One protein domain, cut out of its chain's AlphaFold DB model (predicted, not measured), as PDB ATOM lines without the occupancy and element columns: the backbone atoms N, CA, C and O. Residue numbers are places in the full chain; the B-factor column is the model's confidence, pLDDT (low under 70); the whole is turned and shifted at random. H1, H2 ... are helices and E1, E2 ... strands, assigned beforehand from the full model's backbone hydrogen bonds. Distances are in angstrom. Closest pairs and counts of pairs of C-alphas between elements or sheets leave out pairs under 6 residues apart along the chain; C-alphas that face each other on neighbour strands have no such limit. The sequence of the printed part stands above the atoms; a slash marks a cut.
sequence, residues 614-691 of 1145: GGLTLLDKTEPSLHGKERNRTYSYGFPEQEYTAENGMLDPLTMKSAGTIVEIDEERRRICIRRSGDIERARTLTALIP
ATOM      1  N   GLY A 614     111.032 271.512 230.159       88.25
ATOM      2  CA  GLY A 614     109.917 272.217 229.534       88.25
ATOM      3  C   GLY A 614     109.980 273.736 229.714       88.25
ATOM      4  O   GLY A 614     110.733 274.264 230.531       88.25
ATOM      5  N   GLY A 615     109.172 274.481 228.963       85.31
ATOM      6  CA  GLY A 615     109.020 275.921 229.201       85.31
ATOM      7  C   GLY A 615     110.167 276.815 228.748       85.31
ATOM      8  O   GLY A 615     110.297 277.934 229.249       85.31
ATOM      9  N   LEU A 616     110.985 276.358 227.799       90.00
ATOM     10  CA  LEU A 616     112.062 277.168 227.244       90.00
ATOM     11  C   LEU A 616     111.507 278.393 226.514       90.00
ATOM     12  O   LEU A 616     110.758 278.290 225.545       90.00
ATOM     13  N   THR A 617     111.939 279.569 226.961       89.69
ATOM     14  CA  THR A 617     111.621 280.854 226.337       89.69
ATOM     15  C   THR A 617     112.910 281.547 225.929       89.69
ATOM     16  O   THR A 617     113.761 281.829 226.771       89.69
ATOM     17  N   LEU A 618     113.073 281.833 224.636       88.69
ATOM     18  CA  LEU A 618     114.270 282.505 224.129       88.69
ATOM     19  C   LEU A 618     114.432 283.897 224.769       88.69
ATOM     20  O   LEU A 618     113.523 284.723 224.712       88.69
ATOM     21  N   LEU A 619     115.611 284.168 225.332       86.62
ATOM     22  CA  LEU A 619     115.992 285.467 225.888       86.62
ATOM     23  C   LEU A 619     116.731 286.282 224.813       86.62
ATOM     24  O   LEU A 619     117.657 285.778 224.180       86.62
ATOM     25  N   ASP A 620     116.375 287.557 224.627       66.44
ATOM     26  CA  ASP A 620     116.833 288.401 223.501       66.44
ATOM     27  C   ASP A 620     118.357 288.695 223.444       66.44
ATOM     28  O   ASP A 620     118.838 289.348 222.514       66.44
ATOM     29  N   LYS A 621     119.165 288.208 224.397       57.12
ATOM     30  CA  LYS A 621     120.631 288.357 224.382       57.12
ATOM     31  C   LYS A 621     121.288 287.182 223.653       57.12
ATOM     32  O   LYS A 621     121.506 286.117 224.225       57.12
ATOM     33  N   THR A 622     121.646 287.397 222.388       54.53
ATOM     34  CA  THR A 622     122.584 286.524 221.664       54.53
ATOM     35  C   THR A 622     124.012 287.002 221.926       54.53
ATOM     36  O   THR A 622     124.359 288.134 221.601       54.53
ATOM     37  N   GLU A 623     124.853 286.163 222.529       51.00
ATOM     38  CA  GLU A 623     126.292 286.435 222.607       51.00
ATOM     39  C   GLU A 623     126.973 285.940 221.315       51.00
ATOM     40  O   GLU A 623     126.760 284.788 220.914       51.00
ATOM     41  N   PRO A 624     127.774 286.770 220.616       46.50
ATOM     42  CA  PRO A 624     128.539 286.321 219.455       46.50
ATOM     43  C   PRO A 624     129.557 285.246 219.858       46.50
ATOM     44  O   PRO A 624     130.237 285.368 220.874       46.50
ATOM     45  N   SER A 625     129.694 284.190 219.051       46.38
ATOM     46  CA  SER A 625     130.615 283.089 219.333       46.38
ATOM     47  C   SER A 625     132.085 283.534 219.289       46.38
ATOM     48  O   SER A 625     132.536 284.180 218.346       46.38
ATOM     49  N   LEU A 626     132.859 283.134 220.304       45.44
ATOM     50  CA  LEU A 626     134.274 283.494 220.469       45.44
ATOM     51  C   LEU A 626     135.242 282.814 219.482       45.44
ATOM     52  O   LEU A 626     136.400 283.214 219.426       45.44
ATOM     53  N   HIS A 627     134.819 281.846 218.660       42.09
ATOM     54  CA  HIS A 627     135.713 281.167 217.710       42.09
ATOM     55  C   HIS A 627     135.053 280.915 216.347       42.09
ATOM     56  O   HIS A 627     133.964 280.351 216.248       42.09
ATOM     57  N   GLY A 628     135.742 281.358 215.291       41.81
ATOM     58  CA  GLY A 628     135.254 281.439 213.917       41.81
ATOM     59  C   GLY A 628     134.818 280.107 213.305       41.81
ATOM     60  O   GLY A 628     135.642 279.239 213.024       41.81
ATOM     61  N   LYS A 629     133.508 279.997 213.069       42.75
ATOM     62  CA  LYS A 629     132.835 279.521 211.845       42.75
ATOM     63  C   LYS A 629     131.337 279.801 212.022       42.75
ATOM     64  O   LYS A 629     130.728 279.409 213.011       42.75
ATOM     65  N   GLU A 630     130.748 280.523 211.085       50.16
ATOM     66  CA  GLU A 630     129.554 281.380 211.261       50.16
ATOM     67  C   GLU A 630     128.247 280.647 211.619       50.16
ATOM     68  O   GLU A 630     127.272 281.274 212.034       50.16
ATOM     69  N   ARG A 631     128.200 279.325 211.411       56.34
ATOM     70  CA  ARG A 631     126.957 278.534 211.369       56.34
ATOM     71  C   ARG A 631     126.409 278.093 212.733       56.34
ATOM     72  O   ARG A 631     125.240 277.719 212.781       56.34
ATOM     73  N   ASN A 632     127.207 278.142 213.805       66.69
ATOM     74  CA  ASN A 632     126.789 277.747 215.157       66.69
ATOM     75  C   ASN A 632     126.787 278.965 216.090       66.69
ATOM     76  O   ASN A 632     127.843 279.537 216.370       66.69
ATOM     77  N   ARG A 633     125.603 279.342 216.582       78.06
ATOM     78  CA  ARG A 633     125.392 280.457 217.520       78.06
ATOM     79  C   ARG A 633     124.967 279.913 218.885       78.06
ATOM     80  O   ARG A 633     124.393 278.825 218.963       78.06
ATOM     81  N   THR A 634     125.262 280.655 219.948       86.31
ATOM     82  CA  THR A 634     124.802 280.336 221.306       86.31
ATOM     83  C   THR A 634     123.551 281.151 221.608       86.31
ATOM     84  O   THR A 634     123.567 282.377 221.498       86.31
ATOM     85  N   TYR A 635     122.468 280.470 221.970       87.75
ATOM     86  CA  TYR A 635     121.192 281.080 222.332       87.75
ATOM     87  C   TYR A 635     120.912 280.842 223.816       87.75
ATOM     88  O   TYR A 635     121.148 279.737 224.310       87.75
ATOM     89  N   SER A 636     120.425 281.872 224.510       90.12
ATOM     90  CA  SER A 636     120.032 281.792 225.922       90.12
ATOM     91  C   SER A 636     118.523 281.606 226.035       90.12
ATOM     92  O   SER A 636     117.775 282.345 225.399       90.12
ATOM     93  N   TYR A 637     118.080 280.679 226.876       92.38
ATOM     94  CA  TYR A 637     116.668 280.428 227.159       92.38
ATOM     95  C   TYR A 637     116.413 280.546 228.661       92.38
ATOM     96  O   TYR A 637     117.252 280.128 229.457       92.38
ATOM     97  N   GLY A 638     115.274 281.124 229.038       88.62
ATOM     98  CA  GLY A 638     114.729 281.057 230.391       88.62
ATOM     99  C   GLY A 638     113.772 279.874 230.521       88.62
ATOM    100  O   GLY A 638     113.179 279.475 229.519       88.62
ATOM    101  N   PHE A 639     113.617 279.327 231.725       88.19
ATOM    102  CA  PHE A 639     112.702 278.213 231.995       88.19
ATOM    103  C   PHE A 639     111.989 278.356 233.356       88.19
ATOM    104  O   PHE A 639     112.497 279.046 234.245       88.19
ATOM    105  N   PRO A 640     110.785 277.776 233.540       77.38
ATOM    106  CA  PRO A 640     110.073 277.793 234.818       77.38
ATOM    107  C   PRO A 640     110.731 276.866 235.847       77.38
ATOM    108  O   PRO A 640     111.542 276.014 235.503       77.38
ATOM    109  N   GLU A 641     110.360 277.027 237.117       72.94
ATOM    110  CA  GLU A 641     110.782 276.111 238.180       72.94
ATOM    111  C   GLU A 641     110.301 274.690 237.891       72.94
ATOM    112  O   GLU A 641     109.101 274.462 237.750       72.94
ATOM    113  N   GLN A 642     111.248 273.766 237.778       68.69
ATOM    114  CA  GLN A 642     111.036 272.343 237.531       68.69
ATOM    115  C   GLN A 642     112.331 271.605 237.897       68.69
ATOM    116  O   GLN A 642     113.408 272.195 237.801       68.69
ATOM    117  N   GLU A 643     112.267 270.334 238.290       64.50
ATOM    118  CA  GLU A 643     113.451 269.465 238.191       64.50
ATOM    119  C   GLU A 643     113.516 268.908 236.771       64.50
ATOM    120  O   GLU A 643     112.481 268.648 236.169       64.50
ATOM    121  N   TYR A 644     114.722 268.738 236.239       79.62
ATOM    122  CA  TYR A 644     114.967 268.348 234.855       79.62
ATOM    123  C   TYR A 644     116.260 267.539 234.746       79.62
ATOM    124  O   TYR A 644     117.142 267.605 235.606       79.62
ATOM    125  N   THR A 645     116.419 266.833 233.630       76.94
ATOM    126  CA  THR A 645     117.704 266.276 233.201       76.94
ATOM    127  C   THR A 645     118.205 267.106 232.032       76.94
ATOM    128  O   THR A 645     117.471 267.321 231.074       76.94
ATOM    129  N   ALA A 646     119.442 267.594 232.105       80.50
ATOM    130  CA  ALA A 646     120.034 268.403 231.048       80.50
ATOM    131  C   ALA A 646     121.417 267.868 230.678       80.50
ATOM    132  O   ALA A 646     122.402 268.067 231.390       80.50
ATOM    133  N   GLU A 647     121.487 267.194 229.535       82.75
ATOM    134  CA  GLU A 647     122.720 266.619 229.010       82.75
ATOM    135  C   GLU A 647     122.893 266.892 227.513       82.75
ATOM    136  O   GLU A 647     121.964 267.236 226.778       82.75
ATOM    137  N   ASN A 648     124.128 266.761 227.037       82.50
ATOM    138  CA  ASN A 648     124.400 266.895 225.613       82.50
ATOM    139  C   ASN A 648     123.750 265.748 224.834       82.50
ATOM    140  O   ASN A 648     123.878 264.589 225.209       82.50
ATOM    141  N   GLY A 649     123.122 266.070 223.700       84.38
ATOM    142  CA  GLY A 649     122.451 265.082 222.848       84.38
ATOM    143  C   GLY A 649     120.930 265.037 222.998       84.38
ATOM    144  O   GLY A 649     120.287 264.352 222.201       84.38
ATOM    145  N   MET A 650     120.361 265.805 223.935       91.81
ATOM    146  CA  MET A 650     118.913 266.000 224.056       91.81
ATOM    147  C   MET A 650     118.284 266.536 222.765       91.81
ATOM    148  O   MET A 650     118.938 267.195 221.938       91.81
ATOM    149  N   LEU A 651     117.003 266.217 222.585       91.50
ATOM    150  CA  LEU A 651     116.266 266.475 221.356       91.50
ATOM    151  C   LEU A 651     115.273 267.627 221.518       91.50
ATOM    152  O   LEU A 651     114.792 267.927 222.605       91.50
ATOM    153  N   ASP A 652     114.979 268.259 220.390       88.94
ATOM    154  CA  ASP A 652     113.876 269.197 220.217       88.94
ATOM    155  C   ASP A 652     112.593 268.381 219.939       88.94
ATOM    156  O   ASP A 652     112.578 267.646 218.941       88.94
ATOM    157  N   PRO A 653     111.539 268.471 220.778       85.25
ATOM    158  CA  PRO A 653     110.330 267.651 220.641       85.25
ATOM    159  C   PRO A 653     109.551 267.914 219.351       85.25
ATOM    160  O   PRO A 653     108.846 267.029 218.877       85.25
ATOM    161  N   LEU A 654     109.694 269.099 218.747       80.94
ATOM    162  CA  LEU A 654     109.012 269.432 217.498       80.94
ATOM    163  C   LEU A 654     109.702 268.779 216.296       80.94
ATOM    164  O   LEU A 654     109.049 268.332 215.356       80.94
ATOM    165  N   THR A 655     111.039 268.745 216.295       81.88
ATOM    166  CA  THR A 655     111.816 268.283 215.129       81.88
ATOM    167  C   THR A 655     112.384 266.874 215.268       81.88
ATOM    168  O   THR A 655     112.866 266.317 214.277       81.88
ATOM    169  N   MET A 656     112.389 266.309 216.481       82.25
ATOM    170  CA  MET A 656     113.020 265.029 216.842       82.25
ATOM    171  C   MET A 656     114.518 264.945 216.473       82.25
ATOM    172  O   MET A 656     115.107 263.865 216.293       82.25
ATOM    173  N   LYS A 657     115.163 266.112 216.348       86.12
ATOM    174  CA  LYS A 657     116.594 266.297 216.067       86.12
ATOM    175  C   LYS A 657     117.289 266.891 217.289       86.12
ATOM    176  O   LYS A 657     116.639 267.361 218.212       86.12
ATOM    177  N   SER A 658     118.624 266.864 217.294       88.06
ATOM    178  CA  SER A 658     119.413 267.439 218.390       88.06
ATOM    179  C   SER A 658     119.060 268.910 218.621       88.06
ATOM    180  O   SER A 658     119.077 269.710 217.680       88.06
ATOM    181  N   ALA A 659     118.799 269.264 219.879       89.38
ATOM    182  CA  ALA A 659     118.549 270.642 220.291       89.38
ATOM    183  C   ALA A 659     119.825 271.512 220.247       89.38
ATOM    184  O   ALA A 659     119.741 272.737 220.150       89.38
ATOM    185  N   GLY A 660     121.008 270.886 220.258       88.50
ATOM    186  CA  GLY A 660     122.318 271.537 220.245       88.50
ATOM    187  C   GLY A 660     123.258 270.987 221.320       88.50
ATOM    188  O   GLY A 660     123.013 269.939 221.912       88.50
ATOM    189  N   THR A 661     124.360 271.697 221.556       88.62
ATOM    190  CA  THR A 661     125.296 271.432 222.659       88.62
ATOM    191  C   THR A 661     125.006 272.398 223.798       88.62
ATOM    192  O   THR A 661     125.062 273.613 223.592       88.62
ATOM    193  N   ILE A 662     124.735 271.875 224.987       88.94
ATOM    194  CA  ILE A 662     124.589 272.676 226.202       88.94
ATOM    195  C   ILE A 662     125.969 273.234 226.562       88.94
ATOM    196  O   ILE A 662     126.948 272.493 226.664       88.94
ATOM    197  N   VAL A 663     126.055 274.557 226.687       87.88
ATOM    198  CA  VAL A 663     127.294 275.278 227.017       87.88
ATOM    199  C   VAL A 663     127.348 275.595 228.506       87.88
ATOM    200  O   VAL A 663     128.396 275.448 229.123       87.88
ATOM    201  N   GLU A 664     126.223 276.039 229.060       85.19
ATOM    202  CA  GLU A 664     126.102 276.506 230.440       85.19
ATOM    203  C   GLU A 664     124.653 276.330 230.906       85.19
ATOM    204  O   GLU A 664     123.720 276.513 230.118       85.19
ATOM    205  N   ILE A 665     124.481 276.015 232.189       84.31
ATOM    206  CA  ILE A 665     123.200 276.034 232.895       84.31
ATOM    207  C   ILE A 665     123.401 276.866 234.167       84.31
ATOM    208  O   ILE A 665     124.318 276.595 234.937       84.31
ATOM    209  N   ASP A 666     122.567 277.886 234.357       82.00
ATOM    210  CA  ASP A 666     122.515 278.754 235.538       82.00
ATOM    211  C   ASP A 666     121.169 278.501 236.234       82.00
ATOM    212  O   ASP A 666     120.130 279.035 235.829       82.00
ATOM    213  N   GLU A 667     121.189 277.614 237.232       75.31
ATOM    214  CA  GLU A 667     120.007 277.171 237.984       75.31
ATOM    215  C   GLU A 667     119.376 278.307 238.796       75.31
ATOM    216  O   GLU A 667     118.158 278.483 238.758       75.31
ATOM    217  N   GLU A 668     120.193 279.144 239.447       72.44
ATOM    218  CA  GLU A 668     119.714 280.278 240.252       72.44
ATOM    219  C   GLU A 668     118.918 281.280 239.409       72.44
ATOM    220  O   GLU A 668     117.881 281.792 239.838       72.44
ATOM    221  N   ARG A 669     119.384 281.558 238.185       77.31
ATOM    222  CA  ARG A 669     118.706 282.478 237.258       77.31
ATOM    223  C   ARG A 669     117.728 281.790 236.310       77.31
ATOM    224  O   ARG A 669     117.158 282.477 235.459       77.31
ATOM    225  N   ARG A 670     117.549 280.471 236.434       83.25
ATOM    226  CA  ARG A 670     116.711 279.632 235.560       83.25
ATOM    227  C   ARG A 670     116.996 279.867 234.077       83.25
ATOM    228  O   ARG A 670     116.096 280.151 233.281       83.25
ATOM    229  N   ARG A 671     118.282 279.818 233.716       89.44
ATOM    230  CA  ARG A 671     118.784 280.119 232.371       89.44
ATOM    231  C   ARG A 671     119.639 278.978 231.832       89.44
ATOM    232  O   ARG A 671     120.533 278.493 232.514       89.44
ATOM    233  N   ILE A 672     119.428 278.608 230.572       90.62
ATOM    234  CA  ILE A 672     120.249 277.625 229.852       90.62
ATOM    235  C   ILE A 672     120.801 278.214 228.553       90.62
ATOM    236  O   ILE A 672     120.091 278.890 227.805       90.62
ATOM    237  N   CYS A 673     122.077 277.949 228.273       90.12
ATOM    238  CA  CYS A 673     122.756 278.377 227.052       90.12
ATOM    239  C   CYS A 673     123.017 277.183 226.139       90.12
ATOM    240  O   CYS A 673     123.763 276.266 226.489       90.12
ATOM    241  N   ILE A 674     122.455 277.223 224.930       90.44
ATOM    242  CA  ILE A 674     122.555 276.133 223.958       90.44
ATOM    243  C   ILE A 674     123.225 276.641 222.689       90.44
ATOM    244  O   ILE A 674     122.758 277.576 222.032       90.44
ATOM    245  N   ARG A 675     124.324 275.989 222.309       88.50
ATOM    246  CA  ARG A 675     124.995 276.203 221.030       88.50
ATOM    247  C   ARG A 675     124.364 275.310 219.972       88.50
ATOM    248  O   ARG A 675     124.520 274.091 220.017       88.50
ATOM    249  N   ARG A 676     123.692 275.912 218.990       86.38
ATOM    250  CA  ARG A 676     123.019 275.192 217.896       86.38
ATOM    251  C   ARG A 676     123.192 275.891 216.551       86.38
ATOM    252  O   ARG A 676     123.549 277.069 216.481       86.38
ATOM    253  N   SER A 677     122.964 275.138 215.480       79.12
ATOM    254  CA  SER A 677     122.932 275.660 214.115       79.12
ATOM    255  C   SER A 677     121.537 276.186 213.768       79.12
ATOM    256  O   SER A 677     120.531 275.636 214.212       79.12
ATOM    257  N   GLY A 678     121.468 277.246 212.962       72.31
ATOM    258  CA  GLY A 678     120.204 277.858 212.529       72.31
ATOM    259  C   GLY A 678     120.069 279.332 212.913       72.31
ATOM    260  O   GLY A 678     120.905 279.879 213.637       72.31
ATOM    261  N   ASP A 679     119.033 279.977 212.380       75.94
ATOM    262  CA  ASP A 679     118.678 281.371 212.660       75.94
ATOM    263  C   ASP A 679     117.854 281.521 213.954       75.94
ATOM    264  O   ASP A 679     117.561 280.548 214.650       75.94
ATOM    265  N   ILE A 680     117.523 282.769 214.299       79.31
ATOM    266  CA  ILE A 680     116.783 283.097 215.521       79.31
ATOM    267  C   ILE A 680     115.333 282.595 215.490       79.31
ATOM    268  O   ILE A 680     114.808 282.237 216.536       79.31
ATOM    269  N   GLU A 681     114.708 282.494 214.315       78.12
ATOM    270  CA  GLU A 681     113.333 281.992 214.193       78.12
ATOM    271  C   GLU A 681     113.265 280.500 214.524       78.12
ATOM    272  O   GLU A 681     112.433 280.083 215.325       78.12
ATOM    273  N   ARG A 682     114.220 279.694 214.037       76.94
ATOM    274  CA  ARG A 682     114.357 278.291 214.475       76.94
ATOM    275  C   ARG A 682     114.773 278.148 215.938       76.94
ATOM    276  O   ARG A 682     114.507 277.121 216.557       76.94
ATOM    277  N   ALA A 683     115.465 279.139 216.497       82.19
ATOM    278  CA  ALA A 683     115.751 279.159 217.927       82.19
ATOM    279  C   ALA A 683     114.468 279.384 218.746       82.19
ATOM    280  O   ALA A 683     114.274 278.701 219.747       82.19
ATOM    281  N   ARG A 684     113.564 280.265 218.291       84.69
ATOM    282  CA  ARG A 684     112.283 280.562 218.959       84.69
ATOM    283  C   ARG A 684     111.325 279.372 219.021       84.69
ATOM    284  O   ARG A 684     110.510 279.332 219.933       84.69
ATOM    285  N   THR A 685     111.418 278.413 218.098       85.25
ATOM    286  CA  THR A 685     110.545 277.225 218.107       85.25
ATOM    287  C   THR A 685     110.923 276.187 219.166       85.25
ATOM    288  O   THR A 685     110.157 275.255 219.383       85.25
ATOM    289  N   LEU A 686     112.093 276.304 219.806       88.50
ATOM    290  CA  LEU A 686     112.515 275.369 220.846       88.50
ATOM    291  C   LEU A 686     111.862 275.737 222.179       88.50
ATOM    292  O   LEU A 686     112.295 276.675 222.845       88.50
ATOM    293  N   THR A 687     110.844 274.971 222.557       88.69
ATOM    294  CA  THR A 687     110.046 275.186 223.773       88.69
ATOM    295  C   THR A 687     110.344 274.183 224.885       88.69
ATOM    296  O   THR A 687     109.966 274.422 226.029       88.69
ATOM    297  N   ALA A 688     111.046 273.088 224.585       91.88
ATOM    298  CA  ALA A 688     111.498 272.119 225.575       91.88
ATOM    299  C   ALA A 688     112.717 271.318 225.084       91.88
ATOM    300  O   ALA A 688     113.005 271.287 223.885       91.88
ATOM    301  N   LEU A 689     113.411 270.655 226.010       93.75
ATOM    302  CA  LEU A 689     114.365 269.580 225.728       93.75
ATOM    303  C   LEU A 689     113.770 268.254 226.191       93.75
ATOM    304  O   LEU A 689     113.373 268.140 227.348       93.75
ATOM    305  N   ILE A 690     113.761 267.256 225.314       92.50
ATOM    306  CA  ILE A 690     113.373 265.878 225.650       92.50
ATOM    307  C   ILE A 690     114.611 264.957 225.630       92.50
ATOM    308  O   ILE A 690     115.649 265.355 225.078       92.50
ATOM    309  N   PRO A 691     114.543 263.745 226.219       92.19
ATOM    310  CA  PRO A 691     115.699 262.864 226.394       92.19
ATOM    311  C   PRO A 691     116.546 262.617 225.132       92.19
ATOM    312  O   PRO A 691     116.059 262.642 223.998       92.19
TER     313      PRO A 691
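This is residues 614 to 691 of the 1145 residues of the protein "Putative RecB family nuclease" of mine drainage metagenome (UniProt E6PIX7). Look for one strongly twisted sheet made of two hairpins, E1 with E2 and E3 with E4, set side by side with E2 next to E4; a single short helix, H1, covers part of one face, and the other face has no helix on it. Much of the rest is loop: the long link 639 to 660 and the last residues, 685 to 691, wind without named elements, many of them on the helix's side of the sheet. The printed part has 78 residues, with four named strands and then one named helix along the chain; the sheet's order is E1, E2, E4, E3, antiparallel throughout. The class is mostly strand, though under half of the residues are in named elements. The whole is compact, with a radius of gyration of the C-alphas of 11.7 A, and spans 35 by 28 by 21 A.

Begin with E1, residues 617 to 623, an edge strand. Its neighbour E2, residues 632 to 638, forms a hairpin with it, at 135 degrees between directions; look for N 619 and O 636, 2.8 A apart and within hydrogen-bond range. E2 is also antiparallel to E4, residues 671 to 677, at 153 degrees, with N 635 and O 674 at 2.9 A. The other edge strand is E3, residues 661 to 666, in a hairpin with E4 at 166 degrees; here N 663 and O 673 are 2.9 A apart. E1 and E3 are apart, and E2 and E3 only just so, their closest C-alphas being 8.0 A from each other. H1, residues 680 to 684, is on the sheet at a height of 8.1 A and only just over E2: 3 of its 5 C-alphas fall on E2 and 2 on E4. Its closest C-alphas to E1 are those of Arg 684 and Leu 618, 5.9 A apart. In H1 every O i to N i+4 pair is within hydrogen-bond range.

Find C-alpha 617 at (111.621, 280.854, 226.337); from there E1 runs 16.1 A to C-alpha 623. E2 covers 19.7 A from Asn 632 to Gly 638, E3 15.1 A from Thr 661 to Asp 666, and E4 19.2 A from Arg 671 to Ser 677, whose C-alpha is at (122.932, 275.660, 214.115). H1 ends at C-alpha 684, at (112.283, 280.562, 218.959), 6.2 A from its first.

The two C-alphas farthest apart are those of Gly 628 and Gln 642, at 35.0 A. The printed part has no cut. Its one long link is E2 to E3, with 22 residues. Mean pLDDT of the printed part is 78.9; look for values under 70 at residues 620 to 632 and 642 to 643.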